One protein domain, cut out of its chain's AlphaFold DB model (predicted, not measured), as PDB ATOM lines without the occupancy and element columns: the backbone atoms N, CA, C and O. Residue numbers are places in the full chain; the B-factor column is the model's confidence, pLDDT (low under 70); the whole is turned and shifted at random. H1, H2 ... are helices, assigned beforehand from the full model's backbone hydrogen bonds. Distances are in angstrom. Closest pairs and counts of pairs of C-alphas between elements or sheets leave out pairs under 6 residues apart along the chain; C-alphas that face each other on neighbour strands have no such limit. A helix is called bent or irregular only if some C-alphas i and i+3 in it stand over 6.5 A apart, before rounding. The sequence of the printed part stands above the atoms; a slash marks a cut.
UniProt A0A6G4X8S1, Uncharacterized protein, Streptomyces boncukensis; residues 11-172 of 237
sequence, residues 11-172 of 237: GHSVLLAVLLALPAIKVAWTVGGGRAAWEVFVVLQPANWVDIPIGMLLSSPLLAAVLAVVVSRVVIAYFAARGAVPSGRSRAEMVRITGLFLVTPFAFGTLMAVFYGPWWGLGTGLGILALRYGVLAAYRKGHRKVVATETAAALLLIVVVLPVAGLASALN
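This is residues 11 to 172 of the 237 residues of an uncharacterized protein of Streptomyces boncukensis (UniProt A0A6G4X8S1). An elongated body of helices has H4 in its middle: H5b and H6 pack with H4 as a three-helix bundle, and the nearly straight arms of bent H7 run from beside H6, past H4, to H1. H1 and H2 form one end of the long axis; arm H5a extends toward the other. The printed part has 162 residues with seven named helices, H1 to H7 in chain order, and no named strand; the class is all helix. It is only just loose, close to compact, with a radius of gyration of the C-alphas of 18.6 A and spans of 62 by 32 by 27 A.

H1, residues 11 to 31, is 30.0 A long and begins at C-alpha 11, (14.144, -6.646, -40.844). H2, residues 35 to 48, is irregular: C-alphas 43 and 46 are 8.8 A apart. H3 is residues 51 to 59. H4, residues 61 to 81, spans 30.2 A. H5, residues 91 to 116, was assigned as one helix by its hydrogen bonds but is bent, C-alphas 101 and 104 being 6.6 A apart; its arms are H5a, residues 91 to 101, and H5b, residues 104 to 116. H6, residues 118 to 141, spans 34.3 A. H7, residues 144 to 170, likewise assigned as one helix, is bent, C-alphas 159 and 162 being 6.6 A apart, with arms H7a, residues 144 to 159, and H7b, residues 162 to 170, ending at C-alpha 170, (4.085, 6.782, -28.929).

The hub, H4, forms an up-and-down bundle with H5b and H6, each running against the one before it. H4 touches H5b at a shallow tilt of 16 degrees, closest C-alphas Pro 61 and Tyr 116, 6.2 A. H5b and H6 are a hairpin, closest C-alphas Ala 113 and Gly 121, 4.0 A. H6 and H7a are another, closest C-alphas Ala 138 and Val 146, 5.7 A. H7b touches H4, C-alphas Leu 63 and Ala 165 being closest at 5.3 A, and H1, C-alphas Lys 26 and Ala 170 at 4.3 A. H1 touches H2 at a steep tilt of 57 degrees, closest C-alphas Ala 28 and Ala 37, 5.2 A. H3 and H4 touch only at the corner, closest C-alphas Leu 57 and Ala 64, 5.1 A. H5a touches no helix. Every O i to N i+4 pair is within hydrogen-bond range in H3, H4, H5a, H5b, H7a and H7b; the counts are 15 of 17 in H1, 6 of 10 in H2 and 19 of 20 in H6.

The C-alphas farthest apart, Arg 35 and Ser 90, are 62.9 A apart. The printed part has no cut and no long link. Residues 78 to 83, of which 78 to 81 belong to H4, and 140 to 145 stand free. Mean pLDDT of the printed part is 82.4; 31 residues are under 70, among them 83 to 89 and 134 to 151.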
ATOM      1  N   GLY A  11      13.981  -7.996 -41.388       61.16
ATOM      2  CA  GLY A  11      14.144  -6.646 -40.844       61.16
ATOM      3  C   GLY A  11      13.438  -5.541 -41.640       61.16
ATOM      4  O   GLY A  11      12.997  -4.572 -41.038       61.16
ATOM      5  N   HIS A  12      13.271  -5.674 -42.962       69.06
ATOM      6  CA  HIS A  12      12.563  -4.671 -43.767       69.06
ATOM      7  C   HIS A  12      11.057  -4.680 -43.486       69.06
ATOM      8  O   HIS A  12      10.456  -3.621 -43.316       69.06
ATOM      9  N   SER A  13      10.462  -5.869 -43.359       73.19
ATOM     10  CA  SER A  13       9.046  -6.022 -43.016       73.19
ATOM     11  C   SER A  13       8.751  -5.529 -41.602       73.19
ATOM     12  O   SER A  13       7.755  -4.846 -41.397       73.19
ATOM     13  N   VAL A  14       9.635  -5.816 -40.639       70.06
ATOM     14  CA  VAL A  14       9.508  -5.296 -39.267       70.06
ATOM     15  C   VAL A  14       9.630  -3.774 -39.256       70.06
ATOM     16  O   VAL A  14       8.814  -3.114 -38.627       70.06
ATOM     17  N   LEU A  15      10.593  -3.202 -39.987       72.56
ATOM     18  CA  LEU A  15      10.754  -1.750 -40.057       72.56
ATOM     19  C   LEU A  15       9.515  -1.075 -40.657       72.56
ATOM     20  O   LEU A  15       9.039  -0.091 -40.105       72.56
ATOM     21  N   LEU A  16       8.964  -1.621 -41.746       78.06
ATOM     22  CA  LEU A  16       7.725  -1.123 -42.349       78.06
ATOM     23  C   LEU A  16       6.533  -1.252 -41.397       78.06
ATOM     24  O   LEU A  16       5.769  -0.302 -41.250       78.06
ATOM     25  N   ALA A  17       6.395  -2.393 -40.718       78.44
ATOM     26  CA  ALA A  17       5.334  -2.599 -39.738       78.44
ATOM     27  C   ALA A  17       5.433  -1.587 -38.590       78.44
ATOM     28  O   ALA A  17       4.434  -0.982 -38.224       78.44
ATOM     29  N   VAL A  18       6.639  -1.344 -38.071       79.69
ATOM     30  CA  VAL A  18       6.897  -0.359 -37.011       79.69
ATOM     31  C   VAL A  18       6.621   1.066 -37.501       79.69
ATOM     32  O   VAL A  18       5.953   1.825 -36.805       79.69
ATOM     33  N   LEU A  19       7.072   1.421 -38.707       82.06
ATOM     34  CA  LEU A  19       6.852   2.743 -39.305       82.06
ATOM     35  C   LEU A  19       5.370   3.063 -39.524       82.06
ATOM     36  O   LEU A  19       4.999   4.228 -39.463       82.06
ATOM     37  N   LEU A  20       4.535   2.052 -39.770       84.12
ATOM     38  CA  LEU A  20       3.090   2.226 -39.948       84.12
ATOM     39  C   LEU A  20       2.325   2.135 -38.623       84.12
ATOM     40  O   LEU A  20       1.412   2.921 -38.379       84.12
ATOM     41  N   ALA A  21       2.697   1.195 -37.753       90.62
ATOM     42  CA  ALA A  21       1.995   0.959 -36.498       90.62
ATOM     43  C   ALA A  21       2.249   2.069 -35.475       90.62
ATOM     44  O   ALA A  21       1.316   2.478 -34.791       90.62
ATOM     45  N   LEU A  22       3.480   2.585 -35.365       91.31
ATOM     46  CA  LEU A  22       3.809   3.584 -34.346       91.31
ATOM     47  C   LEU A  22       3.024   4.896 -34.501       91.31
ATOM     48  O   LEU A  22       2.469   5.339 -33.497       91.31
ATOM     49  N   PRO A  23       2.896   5.501 -35.702       92.56
ATOM     50  CA  PRO A  23       2.040   6.672 -35.884       92.56
ATOM     51  C   PRO A  23       0.574   6.401 -35.533       92.56
ATOM     52  O   PRO A  23      -0.060   7.221 -34.874       92.56
ATOM     53  N   ALA A  24       0.042   5.233 -35.907       93.88
ATOM     54  CA  ALA A  24      -1.326   4.849 -35.564       93.88
ATOM     55  C   ALA A  24      -1.521   4.697 -34.049       93.88
ATOM     56  O   ALA A  24      -2.500   5.203 -33.503       93.88
ATOM     57  N   ILE A  25      -0.567   4.065 -33.357       94.75
ATOM     58  CA  ILE A  25      -0.564   3.938 -31.894       94.75
ATOM     59  C   ILE A  25      -0.461   5.318 -31.240       94.75
ATOM     60  O   ILE A  25      -1.213   5.596 -30.312       94.75
ATOM     61  N   LYS A  26       0.417   6.200 -31.739       95.31
ATOM     62  CA  LYS A  26       0.572   7.575 -31.244       95.31
ATOM     63  C   LYS A  26      -0.750   8.333 -31.306       95.31
ATOM     64  O   LYS A  26      -1.172   8.908 -30.304       95.31
ATOM     65  N   VAL A  27      -1.416   8.321 -32.460       94.81
ATOM     66  CA  VAL A  27      -2.713   8.987 -32.642       94.81
ATOM     67  C   VAL A  27      -3.763   8.355 -31.727       94.81
ATOM     68  O   VAL A  27      -4.389   9.056 -30.940       94.81
ATOM     69  N   ALA A  28      -3.899   7.028 -31.739       94.56
ATOM     70  CA  ALA A  28      -4.891   6.336 -30.918       94.56
ATOM     71  C   ALA A  28      -4.695   6.563 -29.409       94.56
ATOM     72  O   ALA A  28      -5.675   6.680 -28.675       94.56
ATOM     73  N   TRP A  29      -3.449   6.646 -28.936       94.44
ATOM     74  CA  TRP A  29      -3.154   6.947 -27.538       94.44
ATOM     75  C   TRP A  29      -3.498   8.394 -27.185       94.44
ATOM     76  O   TRP A  29      -4.098   8.644 -26.148       94.44
ATOM     77  N   THR A  30      -3.148   9.349 -28.046       92.56
ATOM     78  CA  THR A  30      -3.312  10.785 -27.766       92.56
ATOM     79  C   THR A  30      -4.762  11.251 -27.876       92.56
ATOM     80  O   THR A  30      -5.268  11.868 -26.940       92.56
ATOM     81  N   VAL A  31      -5.456  10.926 -28.970       92.88
ATOM     82  CA  VAL A  31      -6.834  11.396 -29.218       92.88
ATOM     83  C   VAL A  31      -7.911  10.390 -28.810       92.88
ATOM     84  O   VAL A  31      -9.071  10.756 -28.647       92.88
ATOM     85  N   GLY A  32      -7.532   9.128 -28.596       91.62
ATOM     86  CA  GLY A  32      -8.450   8.009 -28.385       91.62
ATOM     87  C   GLY A  32      -8.532   7.068 -29.593       91.62
ATOM     88  O   GLY A  32      -8.236   7.434 -30.730       91.62
ATOM     89  N   GLY A  33      -8.926   5.818 -29.345       92.31
ATOM     90  CA  GLY A  33      -9.052   4.794 -30.384       92.31
ATOM     91  C   GLY A  33     -10.334   4.901 -31.219       92.31
ATOM     92  O   GLY A  33     -11.228   5.703 -30.950       92.31
ATOM     93  N   GLY A  34     -10.448   4.038 -32.231       92.56
ATOM     94  CA  GLY A  34     -11.665   3.900 -33.034       92.56
ATOM     95  C   GLY A  34     -11.980   5.148 -33.859       92.56
ATOM     96  O   GLY A  34     -11.177   5.558 -34.696       92.56
ATOM     97  N   ARG A  35     -13.164   5.731 -33.634       93.06
ATOM     98  CA  ARG A  35     -13.679   6.858 -34.425       93.06
ATOM     99  C   ARG A  35     -12.824   8.122 -34.287       93.06
ATOM    100  O   ARG A  35     -12.555   8.747 -35.301       93.06
ATOM    101  N   ALA A  36     -12.330   8.429 -33.087       92.81
ATOM    102  CA  ALA A  36     -11.467   9.590 -32.856       92.81
ATOM    103  C   ALA A  36     -10.190   9.523 -33.712       92.81
ATOM    104  O   ALA A  36      -9.919  10.421 -34.505       92.81
ATOM    105  N   ALA A  37      -9.445   8.415 -33.637       93.94
ATOM    106  CA  ALA A  37      -8.254   8.216 -34.465       93.94
ATOM    107  C   ALA A  37      -8.564   8.263 -35.971       93.94
ATOM    108  O   ALA A  37      -7.794   8.834 -36.742       93.94
ATOM    109  N   TRP A  38      -9.685   7.677 -36.400       93.69
ATOM    110  CA  TRP A  38     -10.093   7.704 -37.804       93.69
ATOM    111  C   TRP A  38     -10.377   9.130 -38.298       93.69
ATOM    112  O   TRP A  38      -9.870   9.509 -39.354       93.69
ATOM    113  N   GLU A  39     -11.112   9.930 -37.521       93.19
ATOM    114  CA  GLU A  39     -11.398  11.338 -37.832       93.19
ATOM    115  C   GLU A  39     -10.100  12.143 -37.991       93.19
ATOM    116  O   GLU A  39      -9.938  12.853 -38.985       93.19
ATOM    117  N   VAL A  40      -9.123  11.951 -37.093       93.44
ATOM    118  CA  VAL A  40      -7.790  12.566 -37.214       93.44
ATOM    119  C   VAL A  40      -7.110  12.192 -38.529       93.44
ATOM    120  O   VAL A  40      -6.631  13.073 -39.236       93.44
ATOM    121  N   PHE A  41      -7.050  10.905 -38.887       93.38
ATOM    122  CA  PHE A  41      -6.350  10.477 -40.104       93.38
ATOM    123  C   PHE A  41      -7.003  11.000 -41.385       93.38
ATOM    124  O   PHE A  41      -6.293  11.321 -42.345       93.38
ATOM    125  N   VAL A  42      -8.333  11.104 -41.403       92.44
ATOM    126  CA  VAL A  42      -9.081  11.681 -42.526       92.44
ATOM    127  C   VAL A  42      -8.787  13.176 -42.654       92.44
ATOM    128  O   VAL A  42      -8.483  13.643 -43.752       92.44
ATOM    129  N   VAL A  43      -8.821  13.912 -41.541       92.50
ATOM    130  CA  VAL A  43      -8.647  15.373 -41.520       92.50
ATOM    131  C   VAL A  43      -7.200  15.799 -41.741       92.50
ATOM    132  O   VAL A  43      -6.952  16.763 -42.461       92.50
ATOM    133  N   LEU A  44      -6.237  15.059 -41.192       90.00
ATOM    134  CA  LEU A  44      -4.812  15.298 -41.418       90.00
ATOM    135  C   LEU A  44      -4.446  15.142 -42.905       90.00
ATOM    136  O   LEU A  44      -3.486  15.752 -43.355       90.00
ATOM    137  N   GLN A  45      -5.248  14.405 -43.685       89.38
ATOM    138  CA  GLN A  45      -5.014  14.028 -45.081       89.38
ATOM    139  C   GLN A  45      -3.748  13.167 -45.275       89.38
ATOM    140  O   GLN A  45      -2.738  13.370 -44.600       89.38
ATOM    141  N   PRO A  46      -3.730  12.234 -46.248       88.06
ATOM    142  CA  PRO A  46      -2.585  11.340 -46.456       88.06
ATOM    143  C   PRO A  46      -1.238  12.044 -46.666       88.06
ATOM    144  O   PRO A  46      -0.196  11.493 -46.318       88.06
ATOM    145  N   ALA A  47      -1.251  13.263 -47.215       87.62
ATOM    146  CA  ALA A  47      -0.045  14.048 -47.457       87.62
ATOM    147  C   ALA A  47       0.680  14.463 -46.162       87.62
ATOM    148  O   ALA A  47       1.907  14.513 -46.163       87.62
ATOM    149  N   ASN A  48      -0.051  14.694 -45.064       90.69
ATOM    150  CA  ASN A  48       0.521  15.179 -43.801       90.69
ATOM    151  C   ASN A  48       0.680  14.065 -42.751       90.69
ATOM    152  O   ASN A  48       1.082  14.312 -41.619       90.69
ATOM    153  N   TRP A  49       0.420  12.798 -43.096       91.06
ATOM    154  CA  TRP A  49       0.625  11.676 -42.164       91.06
ATOM    155  C   TRP A  49       2.084  11.525 -41.718       91.06
ATOM    156  O   TRP A  49       2.352  11.005 -40.635       91.06
ATOM    157  N   VAL A  50       3.029  12.000 -42.535       91.38
ATOM    158  CA  VAL A  50       4.463  12.026 -42.208       91.38
ATOM    159  C   VAL A  50       4.793  12.966 -41.048       91.38
ATOM    160  O   VAL A  50       5.812  12.770 -40.386       91.38
ATOM    161  N   ASP A  51       3.917  13.919 -40.734       92.69
ATOM    162  CA  ASP A  51       4.128  14.862 -39.638       92.69
ATOM    163  C   ASP A  51       4.027  14.177 -38.273       92.69
ATOM    164  O   ASP A  51       4.660  14.615 -37.316       92.69
ATOM    165  N   ILE A  52       3.306  13.053 -38.178       94.38
ATOM    166  CA  ILE A  52       3.191  12.276 -36.938       94.38
ATOM    167  C   ILE A  52       4.558  11.717 -36.505       94.38
ATOM    168  O   ILE A  52       5.017  12.063 -35.412       94.38
ATOM    169  N   PRO A  53       5.255  10.880 -37.306       93.25
ATOM    170  CA  PRO A  53       6.571  10.380 -36.919       93.25
ATOM    171  C   PRO A  53       7.625  11.493 -36.827       93.25
ATOM    172  O   PRO A  53       8.524  11.385 -35.995       93.25
ATOM    173  N   ILE A  54       7.522  12.571 -37.617       91.94
ATOM    174  CA  ILE A  54       8.409  13.739 -37.476       91.94
ATOM    175  C   ILE A  54       8.201  14.397 -36.110       91.94
ATOM    176  O   ILE A  54       9.168  14.639 -35.392       91.94
ATOM    177  N   GLY A  55       6.951  14.618 -35.711       92.50
ATOM    178  CA  GLY A  55       6.588  15.151 -34.404       92.50
ATOM    179  C   GLY A  55       7.096  14.288 -33.253       92.50
ATOM    180  O   GLY A  55       7.712  14.803 -32.322       92.50
ATOM    181  N   MET A  56       6.923  12.965 -33.354       94.44
ATOM    182  CA  MET A  56       7.460  12.002 -32.382       94.44
ATOM    183  C   MET A  56       8.983  12.075 -32.264       94.44
ATOM    184  O   MET A  56       9.524  11.995 -31.161       94.44
ATOM    185  N   LEU A  57       9.684  12.220 -33.393       92.94
ATOM    186  CA  LEU A  57      11.128  12.412 -33.387       92.94
ATOM    187  C   LEU A  57      11.465  13.710 -32.667       92.94
ATOM    188  O   LEU A  57      12.212  13.672 -31.697       92.94
ATOM    189  N   LEU A  58      10.866  14.829 -33.072       92.25
ATOM    190  CA  LEU A  58      11.133  16.156 -32.515       92.25
ATOM    191  C   LEU A  58      10.817  16.281 -31.019       92.25
ATOM    192  O   LEU A  58      11.444  17.100 -30.356       92.25
ATOM    193  N   SER A  59       9.897  15.481 -30.475       90.44
ATOM    194  CA  SER A  59       9.599  15.492 -29.039       90.44
ATOM    195  C   SER A  59      10.418  14.487 -28.224       90.44
ATOM    196  O   SER A  59      10.620  14.685 -27.028       90.44
ATOM    197  N   SER A  60      10.941  13.423 -28.843       92.25
ATOM    198  CA  SER A  60      11.673  12.368 -28.136       92.25
ATOM    199  C   SER A  60      13.165  12.352 -28.492       92.25
ATOM    200  O   SER A  60      13.554  11.767 -29.512       92.25
ATOM    201  N   PRO A  61      14.048  12.890 -27.624       92.25
ATOM    202  CA  PRO A  61      15.485  12.876 -27.884       92.25
ATOM    203  C   PRO A  61      16.052  11.453 -27.966       92.25
ATOM    204  O   PRO A  61      16.942  11.180 -28.770       92.25
ATOM    205  N   LEU A  62      15.517  10.519 -27.174       91.25
ATOM    206  CA  LEU A  62      15.943   9.121 -27.201       91.25
ATOM    207  C   LEU A  62      15.621   8.462 -28.547       91.25
ATOM    208  O   LEU A  62      16.494   7.824 -29.136       91.25
ATOM    209  N   LEU A  63      14.389   8.624 -29.044       91.62
ATOM    210  CA  LEU A  63      13.983   8.066 -30.333       91.62
ATOM    211  C   LEU A  63      14.831   8.648 -31.469       91.62
ATOM    212  O   LEU A  63      15.339   7.896 -32.303       91.62
ATOM    213  N   ALA A  64      15.038   9.968 -31.461       93.00
ATOM    214  CA  ALA A  64      15.870  10.654 -32.442       93.00
ATOM    215  C   ALA A  64      17.329  10.163 -32.411       93.00
ATOM    216  O   ALA A  64      17.893   9.848 -33.462       93.00
ATOM    217  N   ALA A  65      17.920  10.001 -31.221       92.44
ATOM    218  CA  ALA A  65      19.275   9.476 -31.057       92.44
ATOM    219  C   ALA A  65      19.408   8.044 -31.597       92.44
ATOM    220  O   ALA A  65      20.310   7.753 -32.387       92.44
ATOM    221  N   VAL A  66      18.498   7.141 -31.209       90.69
ATOM    222  CA  VAL A  66      18.511   5.740 -31.660       90.69
ATOM    223  C   VAL A  66      18.342   5.663 -33.176       90.69
ATOM    224  O   VAL A  66      19.103   4.953 -33.842       90.69
ATOM    225  N   LEU A  67      17.407   6.428 -33.746       90.44
ATOM    226  CA  LEU A  67      17.208   6.474 -35.191       90.44
ATOM    227  C   LEU A  67      18.450   7.013 -35.914       90.44
ATOM    228  O   LEU A  67      18.868   6.425 -36.911       90.44
ATOM    229  N   ALA A  68      19.092   8.064 -35.396       90.56
ATOM    230  CA  ALA A  68      20.331   8.602 -35.954       90.56
ATOM    231  C   ALA A  68      21.452   7.549 -35.983       90.56
ATOM    232  O   ALA A  68      22.153   7.409 -36.992       90.56
ATOM    233  N   VAL A  69      21.591   6.750 -34.916       88.88
ATOM    234  CA  VAL A  69      22.532   5.620 -34.886       88.88
ATOM    235  C   VAL A  69      22.186   4.585 -35.958       88.88
ATOM    236  O   VAL A  69      23.069   4.173 -36.717       88.88
ATOM    237  N   VAL A  70      20.916   4.183 -36.060       85.94
ATOM    238  CA  VAL A  70      20.454   3.184 -37.036       85.94
ATOM    239  C   VAL A  70      20.677   3.661 -38.474       85.94
ATOM    240  O   VAL A  70      21.292   2.946 -39.265       85.94
ATOM    241  N   VAL A  71      20.262   4.884 -38.813       86.69
ATOM    242  CA  VAL A  71      20.439   5.466 -40.155       86.69
ATOM    243  C   VAL A  71      21.921   5.570 -40.501       86.69
ATOM    244  O   VAL A  71      22.342   5.128 -41.571       86.69
ATOM    245  N   SER A  72      22.742   6.069 -39.574       85.75
ATOM    246  CA  SER A  72      24.195   6.159 -39.742       85.75
ATOM    247  C   SER A  72      24.832   4.806 -40.085       85.75
ATOM    248  O   SER A  72      25.740   4.737 -40.919       85.75
ATOM    249  N   ARG A  73      24.337   3.715 -39.486       81.12
ATOM    250  CA  ARG A  73      24.791   2.343 -39.755       81.12
ATOM    251  C   ARG A  73      24.321   1.825 -41.111       81.12
ATOM    252  O   ARG A  73      25.137   1.286 -41.857       81.12
ATOM    253  N   VAL A  74      23.045   2.011 -41.443       79.62
ATOM    254  CA  VAL A  74      22.465   1.573 -42.725       79.62
ATOM    255  C   VAL A  74      23.162   2.254 -43.899       79.62
ATOM    256  O   VAL A  74      23.520   1.585 -44.867       79.62
ATOM    257  N   VAL A  75      23.434   3.557 -43.791       80.62
ATOM    258  CA  VAL A  75      24.144   4.324 -44.825       80.62
ATOM    259  C   VAL A  75      25.541   3.748 -45.079       80.62
ATOM    260  O   VAL A  75      25.906   3.520 -46.232       80.62
ATOM    261  N   ILE A  76      26.310   3.437 -44.029       75.00
ATOM    262  CA  ILE A  76      27.629   2.805 -44.198       75.00
ATOM    263  C   ILE A  76      27.501   1.424 -44.837       75.00
ATOM    264  O   ILE A  76      28.227   1.131 -45.783       75.00
ATOM    265  N   ALA A  77      26.603   0.577 -44.328       74.50
ATOM    266  CA  ALA A  77      26.415  -0.775 -44.846       74.50
ATOM    267  C   ALA A  77      26.043  -0.753 -46.338       74.50
ATOM    268  O   ALA A  77      26.578  -1.533 -47.123       74.50
ATOM    269  N   TYR A  78      25.194   0.196 -46.738       76.62
ATOM    270  CA  TYR A  78      24.827   0.427 -48.128       76.62
ATOM    271  C   TYR A  78      26.036   0.812 -48.996       76.62
ATOM    272  O   TYR A  78      26.267   0.192 -50.036       76.62
ATOM    273  N   PHE A  79      26.850   1.784 -48.567       73.25
ATOM    274  CA  PHE A  79      28.054   2.182 -49.308       73.25
ATOM    275  C   PHE A  79      29.118   1.074 -49.351       73.25
ATOM    276  O   PHE A  79      29.758   0.881 -50.386       73.25
ATOM    277  N   ALA A  80      29.268   0.306 -48.269       71.25
ATOM    278  CA  ALA A  80      30.146  -0.860 -48.212       71.25
ATOM    279  C   ALA A  80      29.708  -1.954 -49.193       71.25
ATOM    280  O   ALA A  80      30.530  -2.450 -49.961       71.25
ATOM    281  N   ALA A  81      28.412  -2.274 -49.238       74.44
ATOM    282  CA  ALA A  81      27.857  -3.247 -50.177       74.44
ATOM    283  C   ALA A  81      28.009  -2.813 -51.645       74.44
ATOM    284  O   ALA A  81      28.164  -3.654 -52.527       74.44
ATOM    285  N   ARG A  82      28.008  -1.501 -51.915       75.62
ATOM    286  CA  ARG A  82      28.237  -0.932 -53.253       75.62
ATOM    287  C   ARG A  82      29.713  -0.902 -53.671       75.62
ATOM    288  O   ARG A  82      30.011  -0.400 -54.749       75.62
ATOM    289  N   GLY A  83      30.633  -1.403 -52.842       64.12
ATOM    290  CA  GLY A  83      32.072  -1.357 -53.120       64.12
ATOM    291  C   GLY A  83      32.648   0.061 -53.108       64.12
ATOM    292  O   GLY A  83      33.765   0.275 -53.565       64.12
ATOM    293  N   ALA A  84      31.901   1.035 -52.580       61.19
ATOM    294  CA  ALA A  84      32.297   2.439 -52.528       61.19
ATOM    295  C   ALA A  84      33.190   2.761 -51.318       61.19
ATOM    296  O   ALA A  84      33.499   3.928 -51.084       61.19
ATOM    297  N   VAL A  85      33.592   1.748 -50.537       58.41
ATOM    298  CA  VAL A  85      34.565   1.899 -49.450       58.41
ATOM    299  C   VAL A  85      35.964   1.792 -50.060       58.41
ATOM    300  O   VAL A  85      36.359   0.696 -50.463       58.41
ATOM    301  N   PRO A  86      36.712   2.902 -50.163       55.28
ATOM    302  CA  PRO A  86      38.004   2.903 -50.827       55.28
ATOM    303  C   PRO A  86      39.019   2.064 -50.037       55.28
ATOM    304  O   PRO A  86      39.144   2.183 -48.815       55.28
ATOM    305  N   SER A  87      39.749   1.195 -50.732       58.06
ATOM    306  CA  SER A  87      40.842   0.410 -50.158       58.06
ATOM    307  C   SER A  87      42.067   1.313 -50.026       58.06
ATOM    308  O   SER A  87      42.849   1.418 -50.966       58.06
ATOM    309  N   GLY A  88      42.195   2.004 -48.889       57.09
ATOM    310  CA  GLY A  88      43.184   3.061 -48.649       57.09
ATOM    311  C   GLY A  88      44.623   2.687 -49.016       57.09
ATOM    312  O   GLY A  88      45.365   2.156 -48.191       57.09
ATOM    313  N   ARG A  89      45.026   3.015 -50.250       63.22
ATOM    314  CA  ARG A  89      46.402   2.867 -50.745       63.22
ATOM    315  C   ARG A  89      47.114   4.215 -50.891       63.22
ATOM    316  O   ARG A  89      48.337   4.228 -50.982       63.22
ATOM    317  N   SER A  90      46.396   5.345 -50.849       74.31
ATOM    318  CA  SER A  90      46.974   6.699 -50.932       74.31
ATOM    319  C   SER A  90      46.565   7.620 -49.766       74.31
ATOM    320  O   SER A  90      45.493   7.473 -49.176       74.31
ATOM    321  N   ARG A  91      47.410   8.614 -49.431       69.69
ATOM    322  CA  ARG A  91      47.132   9.600 -48.358       69.69
ATOM    323  C   ARG A  91      45.868  10.432 -48.626       69.69
ATOM    324  O   ARG A  91      45.114  10.690 -47.694       69.69
ATOM    325  N   ALA A  92      45.613  10.811 -49.880       71.12
ATOM    326  CA  ALA A  92      44.418  11.568 -50.266       71.12
ATOM    327  C   ALA A  92      43.126  10.751 -50.081       71.12
ATOM    328  O   ALA A  92      42.109  11.256 -49.609       71.12
ATOM    329  N   GLU A  93      43.182   9.460 -50.394       68.75
ATOM    330  CA  GLU A  93      42.074   8.526 -50.212       68.75
ATOM    331  C   GLU A  93      41.798   8.257 -48.726       68.75
ATOM    332  O   GLU A  93      40.644   8.210 -48.310       68.75
ATOM    333  N   MET A  94      42.843   8.208 -47.898       67.06
ATOM    334  CA  MET A  94      42.716   8.107 -46.443       67.06
ATOM    335  C   MET A  94      42.043   9.346 -45.826       67.06
ATOM    336  O   MET A  94      41.132   9.191 -45.019       67.06
ATOM    337  N   VAL A  95      42.399  10.564 -46.260       74.31
ATOM    338  CA  VAL A  95      41.707  11.803 -45.841       74.31
ATOM    339  C   VAL A  95      40.231  11.775 -46.247       74.31
ATOM    340  O   VAL A  95      39.362  12.121 -45.446       74.31
ATOM    341  N   ARG A  96      39.921  11.303 -47.460       71.50
ATOM    342  CA  ARG A  96      38.540  11.184 -47.951       71.50
ATOM    343  C   ARG A  96      37.720  10.173 -47.142       71.50
ATOM    344  O   ARG A  96      36.569  10.457 -46.818       71.50
ATOM    345  N   ILE A  97      38.308   9.032 -46.777       69.94
ATOM    346  CA  ILE A  97      37.675   8.017 -45.919       69.94
ATOM    347  C   ILE A  97      37.412   8.580 -44.525       69.94
ATOM    348  O   ILE A  97      36.297   8.455 -44.022       69.94
ATOM    349  N   THR A  98      38.409   9.220 -43.911       70.44
ATOM    350  CA  THR A  98      38.263   9.830 -42.585       70.44
ATOM    351  C   THR A  98      37.199  10.922 -42.594       70.44
ATOM    352  O   THR A  98      36.362  10.958 -41.695       70.44
ATOM    353  N   GLY A  99      37.153  11.746 -43.644       74.06
ATOM    354  CA  GLY A  99      36.082  12.717 -43.859       74.06
ATOM    355  C   GLY A  99      34.707  12.046 -43.892       74.06
ATOM    356  O   GLY A  99      33.849  12.363 -43.074       74.06
ATOM    357  N   LEU A 100      34.510  11.043 -44.752       71.38
ATOM    358  CA  LEU A 100      33.232  10.322 -44.856       71.38
ATOM    359  C   LEU A 100      32.827   9.637 -43.535       71.38
ATOM    360  O   LEU A 100      31.646   9.533 -43.196       71.38
ATOM    361  N   PHE A 101      33.815   9.188 -42.763       75.06
ATOM    362  CA  PHE A 101      33.618   8.531 -41.477       75.06
ATOM    363  C   PHE A 101      33.230   9.501 -40.350       75.06
ATOM    364  O   PHE A 101      32.533   9.090 -39.422       75.06
ATOM    365  N   LEU A 102      33.643  10.768 -40.424       84.19
ATOM    366  CA  LEU A 102      33.354  11.785 -39.408       84.19
ATOM    367  C   LEU A 102      32.148  12.664 -39.749       84.19
ATOM    368  O   LEU A 102      31.463  13.117 -38.835       84.19
ATOM    369  N   VAL A 103      31.831  12.843 -41.036       87.00
ATOM    370  CA  VAL A 103      30.719  13.699 -41.484       87.00
ATOM    371  C   VAL A 103      29.384  13.250 -40.893       87.00
ATOM    372  O   VAL A 103      28.653  14.073 -40.360       87.00
ATOM    373  N   THR A 104      29.054  11.956 -40.938       86.38
ATOM    374  CA  THR A 104      27.755  11.476 -40.433       86.38
ATOM    375  C   THR A 104      27.598  11.612 -38.908       86.38
ATOM    376  O   THR A 104      26.573  12.145 -38.492       86.38
ATOM    377  N   PRO A 105      28.553  11.169 -38.052       89.38
ATOM    378  CA  PRO A 105      28.461  11.412 -36.612       89.38
ATOM    379  C   PRO A 105      28.399  12.900 -36.271       89.38
ATOM    380  O   PRO A 105      27.645  13.272 -35.380       89.38
ATOM    381  N   PHE A 106      29.162  13.737 -36.981       91.38
ATOM    382  CA  PHE A 106      29.148  15.180 -36.763       91.38
ATOM    383  C   PHE A 106      27.794  15.783 -37.144       91.38
ATOM    384  O   PHE A 106      27.186  16.450 -36.321       91.38
ATOM    385  N   ALA A 107      27.266  15.471 -38.330       91.94
ATOM    386  CA  ALA A 107      25.969  15.965 -38.786       91.94
ATOM    387  C   ALA A 107      24.829  15.571 -37.832       91.94
ATOM    388  O   ALA A 107      24.066  16.432 -37.401       91.94
ATOM    389  N   PHE A 108      24.738  14.293 -37.448       93.25
ATOM    390  CA  PHE A 108      23.718  13.854 -36.491       93.25
ATOM    391  C   PHE A 108      23.946  14.424 -35.088       93.25
ATOM    392  O   PHE A 108      22.981  14.806 -34.436       93.25
ATOM    393  N   GLY A 109      25.198  14.534 -34.636       92.69
ATOM    394  CA  GLY A 109      25.527  15.177 -33.364       92.69
ATOM    395  C   GLY A 109      25.109  16.649 -33.334       92.69
ATOM    396  O   GLY A 109      24.507  17.090 -32.362       92.69
ATOM    397  N   THR A 110      25.345  17.397 -34.415       95.12
ATOM    398  CA  THR A 110      24.904  18.791 -34.549       95.12
ATOM    399  C   THR A 110      23.384  18.899 -34.568       95.12
ATOM    400  O   THR A 110      22.842  19.714 -33.831       95.12
ATOM    401  N   LEU A 111      22.684  18.063 -35.344       94.00
ATOM    402  CA  LEU A 111      21.217  18.057 -35.361       94.00
ATOM    403  C   LEU A 111      20.648  17.801 -33.960       94.00
ATOM    404  O   LEU A 111      19.812  18.560 -33.481       94.00
ATOM    405  N   MET A 112      21.159  16.783 -33.268       95.69
ATOM    406  CA  MET A 112      20.737  16.469 -31.904       95.69
ATOM    407  C   MET A 112      21.060  17.599 -30.916       95.69
ATOM    408  O   MET A 112      20.256  17.878 -30.030       95.69
ATOM    409  N   ALA A 113      22.203  18.276 -31.080       94.62
ATOM    410  CA  ALA A 113      22.566  19.427 -30.259       94.62
ATOM    411  C   ALA A 113      21.605  20.608 -30.448       94.62
ATOM    412  O   ALA A 113      21.247  21.258 -29.469       94.62
ATOM    413  N   VAL A 114      21.189  20.866 -31.691       95.88
ATOM    414  CA  VAL A 114      20.273  21.960 -32.040       95.88
ATOM    415  C   VAL A 114      18.877  21.722 -31.469       95.88
ATOM    416  O   VAL A 114      18.300  22.642 -30.900       95.88
ATOM    417  N   PHE A 115      18.341  20.506 -31.592       92.69
ATOM    418  CA  PHE A 115      16.963  20.221 -31.177       92.69
ATOM    419  C   PHE A 115      16.814  19.871 -29.692       92.69
ATOM    420  O   PHE A 115      15.801  20.222 -29.094       92.69
ATOM    421  N   TYR A 116      17.800  19.202 -29.084       94.00
ATOM    422  CA  TYR A 116      17.669  18.645 -27.726       94.00
ATOM    423  C   TYR A 116      18.770  19.089 -26.758       94.00
ATOM    424  O   TYR A 116      18.781  18.681 -25.597       94.00
ATOM    425  N   GLY A 117      19.711  19.915 -27.215       95.12
ATOM    426  CA  GLY A 117      20.793  20.447 -26.398       95.12
ATOM    427  C   GLY A 117      22.120  19.683 -26.511       95.12
ATOM    428  O   GLY A 117      22.194  18.551 -27.004       95.12
ATOM    429  N   PRO A 118      23.216  20.299 -26.034       95.50
ATOM    430  CA  PRO A 118      24.583  19.896 -26.364       95.50
ATOM    431  C   PRO A 118      24.943  18.478 -25.906       95.50
ATOM    432  O   PRO A 118      25.668  17.772 -26.608       95.50
ATOM    433  N   TRP A 119      24.411  18.018 -24.769       95.56
ATOM    434  CA  TRP A 119      24.712  16.684 -24.243       95.56
ATOM    435  C   TRP A 119      24.121  15.557 -25.090       95.56
ATOM    436  O   TRP A 119      24.792  14.547 -25.300       95.56
ATOM    437  N   TRP A 120      22.924  15.747 -25.650       94.62
ATOM    438  CA  TRP A 120      22.336  14.800 -26.601       94.62
ATOM    439  C   TRP A 120      23.124  14.742 -27.905       94.62
ATOM    440  O   TRP A 120      23.346  13.654 -28.448       94.62
ATOM    441  N   GLY A 121      23.606  15.894 -28.373       92.25
ATOM    442  CA  GLY A 121      24.503  15.972 -29.521       92.25
ATOM    443  C   GLY A 121      25.796  15.194 -29.319       92.25
ATOM    444  O   GLY A 121      26.138  14.327 -30.129       92.25
ATOM    445  N   LEU A 122      26.483  15.451 -28.205       93.25
ATOM    446  CA  LEU A 122      27.726  14.766 -27.853       93.25
ATOM    447  C   LEU A 122      27.512  13.264 -27.651       93.25
ATOM    448  O   LEU A 122      28.239  12.466 -28.240       93.25
ATOM    449  N   GLY A 123      26.498  12.873 -26.877       91.06
ATOM    450  CA  GLY A 123      26.183  11.470 -26.615       91.06
ATOM    451  C   GLY A 123      25.882  10.693 -27.895       91.06
ATOM    452  O   GLY A 123      26.448   9.623 -28.121       91.06
ATOM    453  N   THR A 124      25.065  11.263 -28.785       92.00
ATOM    454  CA  THR A 124      24.718  10.627 -30.064       92.00
ATOM    455  C   THR A 124      25.936  10.525 -30.981       92.00
ATOM    456  O   THR A 124      26.220   9.450 -31.514       92.00
ATOM    457  N   GLY A 125      26.705  11.608 -31.135       90.69
ATOM    458  CA  GLY A 125      27.914  11.617 -31.963       90.69
ATOM    459  C   GLY A 125      28.959  10.605 -31.485       90.69
ATOM    460  O   GLY A 125      29.467   9.814 -32.286       90.69
ATOM    461  N   LEU A 126      29.229  10.569 -30.175       90.44
ATOM    462  CA  LEU A 126      30.143   9.603 -29.561       90.44
ATOM    463  C   LEU A 126      29.625   8.168 -29.672       90.44
ATOM    464  O   LEU A 126      30.410   7.278 -29.987       90.44
ATOM    465  N   GLY A 127      28.324   7.932 -29.488       87.81
ATOM    466  CA  GLY A 127      27.715   6.612 -29.660       87.81
ATOM    467  C   GLY A 127      27.879   6.079 -31.085       87.81
ATOM    468  O   GLY A 127      28.305   4.938 -31.284       87.81
ATOM    469  N   ILE A 128      27.640   6.931 -32.089       89.62
ATOM    470  CA  ILE A 128      27.888   6.593 -33.495       89.62
ATOM    471  C   ILE A 128      29.376   6.282 -33.711       89.62
ATOM    472  O   ILE A 128      29.702   5.266 -34.328       89.62
ATOM    473  N   LEU A 129      30.284   7.129 -33.220       86.06
ATOM    474  CA  LEU A 129      31.728   6.924 -33.373       86.06
ATOM    475  C   LEU A 129      32.199   5.632 -32.704       86.06
ATOM    476  O   LEU A 129      32.926   4.867 -33.333       86.06
ATOM    477  N   ALA A 130      31.767   5.358 -31.474       84.00
ATOM    478  CA  ALA A 130      32.137   4.165 -30.719       84.00
ATOM    479  C   ALA A 130      31.727   2.889 -31.461       84.00
ATOM    480  O   ALA A 130      32.554   1.994 -31.660       84.00
ATOM    481  N   LEU A 131      30.488   2.844 -31.966       80.06
ATOM    482  CA  LEU A 131      30.010   1.731 -32.786       80.06
ATOM    483  C   LEU A 131      30.845   1.565 -34.052       80.06
ATOM    484  O   LEU A 131      31.168   0.439 -34.415       80.06
ATOM    485  N   ARG A 132      31.237   2.664 -34.711       78.88
ATOM    486  CA  ARG A 132      32.071   2.610 -35.918       78.88
ATOM    487  C   ARG A 132      33.526   2.190 -35.629       78.88
ATOM    488  O   ARG A 132      34.121   1.454 -36.417       78.88
ATOM    489  N   TYR A 133      34.112   2.626 -34.513       74.75
ATOM    490  CA  TYR A 133      35.469   2.244 -34.098       74.75
ATOM    491  C   TYR A 133      35.558   0.774 -33.677       74.75
ATOM    492  O   TYR A 133      36.539   0.111 -34.026       74.75
ATOM    493  N   GLY A 134      34.531   0.252 -32.997       68.06
ATOM    494  CA  GLY A 134      34.430  -1.169 -32.648       68.06
ATOM    495  C   GLY A 134      34.590  -2.083 -33.869       68.06
ATOM    496  O   GLY A 134      35.348  -3.053 -33.813       68.06
ATOM    497  N   VAL A 135      33.999  -1.694 -35.006       62.47
ATOM    498  CA  VAL A 135      34.106  -2.400 -36.300       62.47
ATOM    499  C   VAL A 135      35.543  -2.441 -36.799       62.47
ATOM    500  O   VAL A 135      36.099  -3.499 -37.091       62.47
ATOM    501  N   LEU A 136      36.189  -1.276 -36.888       60.16
ATOM    502  CA  LEU A 136      37.531  -1.158 -37.457       60.16
ATOM    503  C   LEU A 136      38.581  -1.881 -36.607       60.16
ATOM    504  O   LEU A 136      39.540  -2.430 -37.156       60.16
ATOM    505  N   ALA A 137      38.406  -1.889 -35.283       62.50
ATOM    506  CA  ALA A 137      39.248  -2.650 -34.367       62.50
ATOM    507  C   ALA A 137      39.046  -4.169 -34.530       62.50
ATOM    508  O   ALA A 137      40.026  -4.918 -34.521       62.50
ATOM    509  N   ALA A 138      37.803  -4.619 -34.738       59.75
ATOM    510  CA  ALA A 138      37.457  -6.021 -34.970       59.75
ATOM    511  C   ALA A 138      38.067  -6.573 -36.267       59.75
ATOM    512  O   ALA A 138      38.681  -7.643 -36.256       59.75
ATOM    513  N   TYR A 139      37.950  -5.815 -37.366       56.88
ATOM    514  CA  TYR A 139      38.513  -6.187 -38.666       56.88
ATOM    515  C   TYR A 139      40.040  -6.244 -38.640       56.88
ATOM    516  O   TYR A 139      40.618  -7.209 -39.136       56.88
ATOM    517  N   ARG A 140      40.705  -5.255 -38.020       61.34
ATOM    518  CA  ARG A 140      42.175  -5.227 -37.937       61.34
ATOM    519  C   ARG A 140      42.758  -6.374 -37.117       61.34
ATOM    520  O   ARG A 140      43.838  -6.849 -37.447       61.34
ATOM    521  N   LYS A 141      42.068  -6.815 -36.062       63.34
ATOM    522  CA  LYS A 141      42.548  -7.909 -35.201       63.34
ATOM    523  C   LYS A 141      42.154  -9.305 -35.711       63.34
ATOM    524  O   LYS A 141      42.655 -10.288 -35.187       63.34
ATOM    525  N   GLY A 142      41.275  -9.424 -36.714       54.22
ATOM    526  CA  GLY A 142      40.847 -10.720 -37.266       54.22
ATOM    527  C   GLY A 142      39.887 -11.519 -36.369       54.22
ATOM    528  O   GLY A 142      39.660 -12.710 -36.594       54.22
ATOM    529  N   HIS A 143      39.289 -10.892 -35.350       57.81
ATOM    530  CA  HIS A 143      38.416 -11.580 -34.396       57.81
ATOM    531  C   HIS A 143      36.994 -11.758 -34.957       57.81
ATOM    532  O   HIS A 143      36.124 -10.908 -34.771       57.81
ATOM    533  N   ARG A 144      36.714 -12.921 -35.567       56.53
ATOM    534  CA  ARG A 144      35.368 -13.297 -36.065       56.53
ATOM    535  C   ARG A 144      34.254 -13.180 -35.011       56.53
ATOM    536  O   ARG A 144      33.128 -12.841 -35.358       56.53
ATOM    537  N   LYS A 145      34.565 -13.409 -33.727       56.06
ATOM    538  CA  LYS A 145      33.602 -13.270 -32.616       56.06
ATOM    539  C   LYS A 145      33.111 -11.828 -32.431       56.06
ATOM    540  O   LYS A 145      31.958 -11.636 -32.072       56.06
ATOM    541  N   VAL A 146      33.948 -10.830 -32.732       55.56
ATOM    542  CA  VAL A 146      33.590  -9.411 -32.562       55.56
ATOM    543  C   VAL A 146      32.662  -8.929 -33.688       55.56
ATOM    544  O   VAL A 146      31.729  -8.169 -33.448       55.56
ATOM    545  N   VAL A 147      32.837  -9.454 -34.905       57.59
ATOM    546  CA  VAL A 147      31.924  -9.199 -36.038       57.59
ATOM    547  C   VAL A 147      30.525  -9.775 -35.762       57.59
ATOM    548  O   VAL A 147      29.512  -9.139 -36.064       57.59
ATOM    549  N   ALA A 148      30.449 -10.947 -35.119       60.31
ATOM    550  CA  ALA A 148      29.183 -11.537 -34.684       60.31
ATOM    551  C   ALA A 148      28.494 -10.703 -33.586       60.31
ATOM    552  O   ALA A 148      27.296 -10.443 -33.687       60.31
ATOM    553  N   THR A 149      29.238 -10.211 -32.587       60.94
ATOM    554  CA  THR A 149      28.676  -9.334 -31.540       60.94
ATOM    555  C   THR A 149      28.210  -7.987 -32.082       60.94
ATOM    556  O   THR A 149      27.225  -7.441 -31.603       60.94
ATOM    557  N   GLU A 150      28.873  -7.449 -33.102       63.84
ATOM    558  CA  GLU A 150      28.483  -6.177 -33.710       63.84
ATOM    559  C   GLU A 150      27.221  -6.311 -34.572       63.84
ATOM    560  O   GLU A 150      26.338  -5.452 -34.537       63.84
ATOM    561  N   THR A 151      27.102  -7.419 -35.307       68.44
ATOM    562  CA  THR A 151      25.871  -7.753 -36.035       68.44
ATOM    563  C   THR A 151      24.718  -7.940 -35.048       68.44
ATOM    564  O   THR A 151      23.628  -7.427 -35.282       68.44
ATOM    565  N   ALA A 152      24.976  -8.572 -33.898       74.75
ATOM    566  CA  ALA A 152      24.008  -8.693 -32.813       74.75
ATOM    567  C   ALA A 152      23.644  -7.337 -32.184       74.75
ATOM    568  O   ALA A 152      22.472  -7.099 -31.930       74.75
ATOM    569  N   ALA A 153      24.599  -6.422 -31.984       74.69
ATOM    570  CA  ALA A 153      24.330  -5.086 -31.448       74.69
ATOM    571  C   ALA A 153      23.502  -4.227 -32.416       74.69
ATOM    572  O   ALA A 153      22.568  -3.543 -32.002       74.69
ATOM    573  N   ALA A 154      23.799  -4.286 -33.717       75.62
ATOM    574  CA  ALA A 154      23.001  -3.609 -34.736       75.62
ATOM    575  C   ALA A 154      21.587  -4.202 -34.835       75.62
ATOM    576  O   ALA A 154      20.615  -3.456 -34.920       75.62
ATOM    577  N   LEU A 155      21.467  -5.532 -34.774       78.94
ATOM    578  CA  LEU A 155      20.172  -6.208 -34.719       78.94
ATOM    579  C   LEU A 155      19.405  -5.846 -33.449       78.94
ATOM    580  O   LEU A 155      18.227  -5.539 -33.542       78.94
ATOM    581  N   LEU A 156      20.058  -5.798 -32.288       84.44
ATOM    582  CA  LEU A 156      19.444  -5.373 -31.031       84.44
ATOM    583  C   LEU A 156      18.920  -3.937 -31.134       84.44
ATOM    584  O   LEU A 156      17.782  -3.672 -30.756       84.44
ATOM    585  N   LEU A 157      19.713  -3.020 -31.699       83.62
ATOM    586  CA  LEU A 157      19.289  -1.637 -31.903       83.62
ATOM    587  C   LEU A 157      18.057  -1.539 -32.812       83.62
ATOM    588  O   LEU A 157      17.132  -0.804 -32.494       83.62
ATOM    589  N   ILE A 158      18.029  -2.284 -33.919       82.50
ATOM    590  CA  ILE A 158      16.953  -2.200 -34.919       82.50
ATOM    591  C   ILE A 158      15.697  -2.965 -34.488       82.50
ATOM    592  O   ILE A 158      14.590  -2.491 -34.709       82.50
ATOM    593  N   VAL A 159      15.858  -4.158 -33.917       83.44
ATOM    594  CA  VAL A 159      14.759  -5.098 -33.641       83.44
ATOM    595  C   VAL A 159      14.174  -4.892 -32.247       83.44
ATOM    596  O   VAL A 159      13.014  -5.222 -32.031       83.44
ATOM    597  N   VAL A 160      14.945  -4.341 -31.306       86.94
ATOM    598  CA  VAL A 160      14.507  -4.183 -29.912       86.94
ATOM    599  C   VAL A 160      14.504  -2.720 -29.495       86.94
ATOM    600  O   VAL A 160      13.450  -2.182 -29.177       86.94
ATOM    601  N   VAL A 161      15.659  -2.050 -29.525       89.56
ATOM    602  CA  VAL A 161      15.784  -0.700 -28.947       89.56
ATOM    603  C   VAL A 161      14.940   0.318 -29.709       89.56
ATOM    604  O   VAL A 161      14.237   1.102 -29.082       89.56
ATOM    605  N   LEU A 162      14.969   0.300 -31.043       88.44
ATOM    606  CA  LEU A 162      14.203   1.230 -31.869       88.44
ATOM    607  C   LEU A 162      12.681   1.036 -31.703       88.44
ATOM    608  O   LEU A 162      12.011   2.033 -31.440       88.44
ATOM    609  N   PRO A 163      12.117  -0.190 -31.769       89.44
ATOM    610  CA  PRO A 163      10.702  -0.408 -31.475       89.44
ATOM    611  C   PRO A 163      10.300   0.006 -30.061       89.44
ATOM    612  O   PRO A 163       9.272   0.656 -29.899       89.44
ATOM    613  N   VAL A 164      11.113  -0.310 -29.046       91.06
ATOM    614  CA  VAL A 164      10.827   0.068 -27.652       91.06
ATOM    615  C   VAL A 164      10.861   1.586 -27.474       91.06
ATOM    616  O   VAL A 164       9.935   2.146 -26.895       91.06
ATOM    617  N   ALA A 165      11.875   2.271 -28.009       90.75
ATOM    618  CA  ALA A 165      11.960   3.731 -27.963       90.75
ATOM    619  C   ALA A 165      10.799   4.389 -28.722       90.75
ATOM    620  O   ALA A 165      10.225   5.374 -28.257       90.75
ATOM    621  N   GLY A 166      10.424   3.821 -29.870       89.75
ATOM    622  CA  GLY A 166       9.289   4.273 -30.664       89.75
ATOM    623  C   GLY A 166       7.966   4.111 -29.925       89.75
ATOM    624  O   GLY A 166       7.169   5.043 -29.898       89.75
ATOM    625  N   LEU A 167       7.753   2.971 -29.264       92.00
ATOM    626  CA  LEU A 167       6.556   2.714 -28.466       92.00
ATOM    627  C   LEU A 167       6.503   3.611 -27.225       92.00
ATOM    628  O   LEU A 167       5.466   4.199 -26.941       92.00
ATOM    629  N   ALA A 168       7.627   3.793 -26.530       91.19
ATOM    630  CA  ALA A 168       7.715   4.714 -25.400       91.19
ATOM    631  C   ALA A 168       7.389   6.160 -25.816       91.19
ATOM    632  O   ALA A 168       6.664   6.849 -25.105       91.19
ATOM    633  N   SER A 169       7.863   6.600 -26.988       91.44
ATOM    634  CA  SER A 169       7.514   7.899 -27.581       91.44
ATOM    635  C   SER A 169       6.048   7.969 -28.038       91.44
ATOM    636  O   SER A 169       5.409   9.016 -27.917       91.44
ATOM    637  N   ALA A 170       5.487   6.861 -28.529       92.56
ATOM    638  CA  ALA A 170       4.085   6.782 -28.929       92.56
ATOM    639  C   ALA A 170       3.136   6.939 -27.731       92.56
ATOM    640  O   ALA A 170       2.103   7.593 -27.841       92.56
ATOM    641  N   LEU A 171       3.520   6.382 -26.583       93.19
ATOM    642  CA  LEU A 171       2.706   6.318 -25.370       93.19
ATOM    643  C   LEU A 171       3.033   7.424 -24.348       93.19
ATOM    644  O   LEU A 171       2.528   7.406 -23.227       93.19
ATOM    645  N   ASN A 172       3.867   8.403 -24.705       90.75
ATOM    646  CA  ASN A 172       4.323   9.442 -23.775       90.75
ATOM    647  C   ASN A 172       3.254  10.480 -23.383       90.75
ATOM    648  O   ASN A 172       3.549  11.367 -22.591       90.75
TER     649      ASN A 172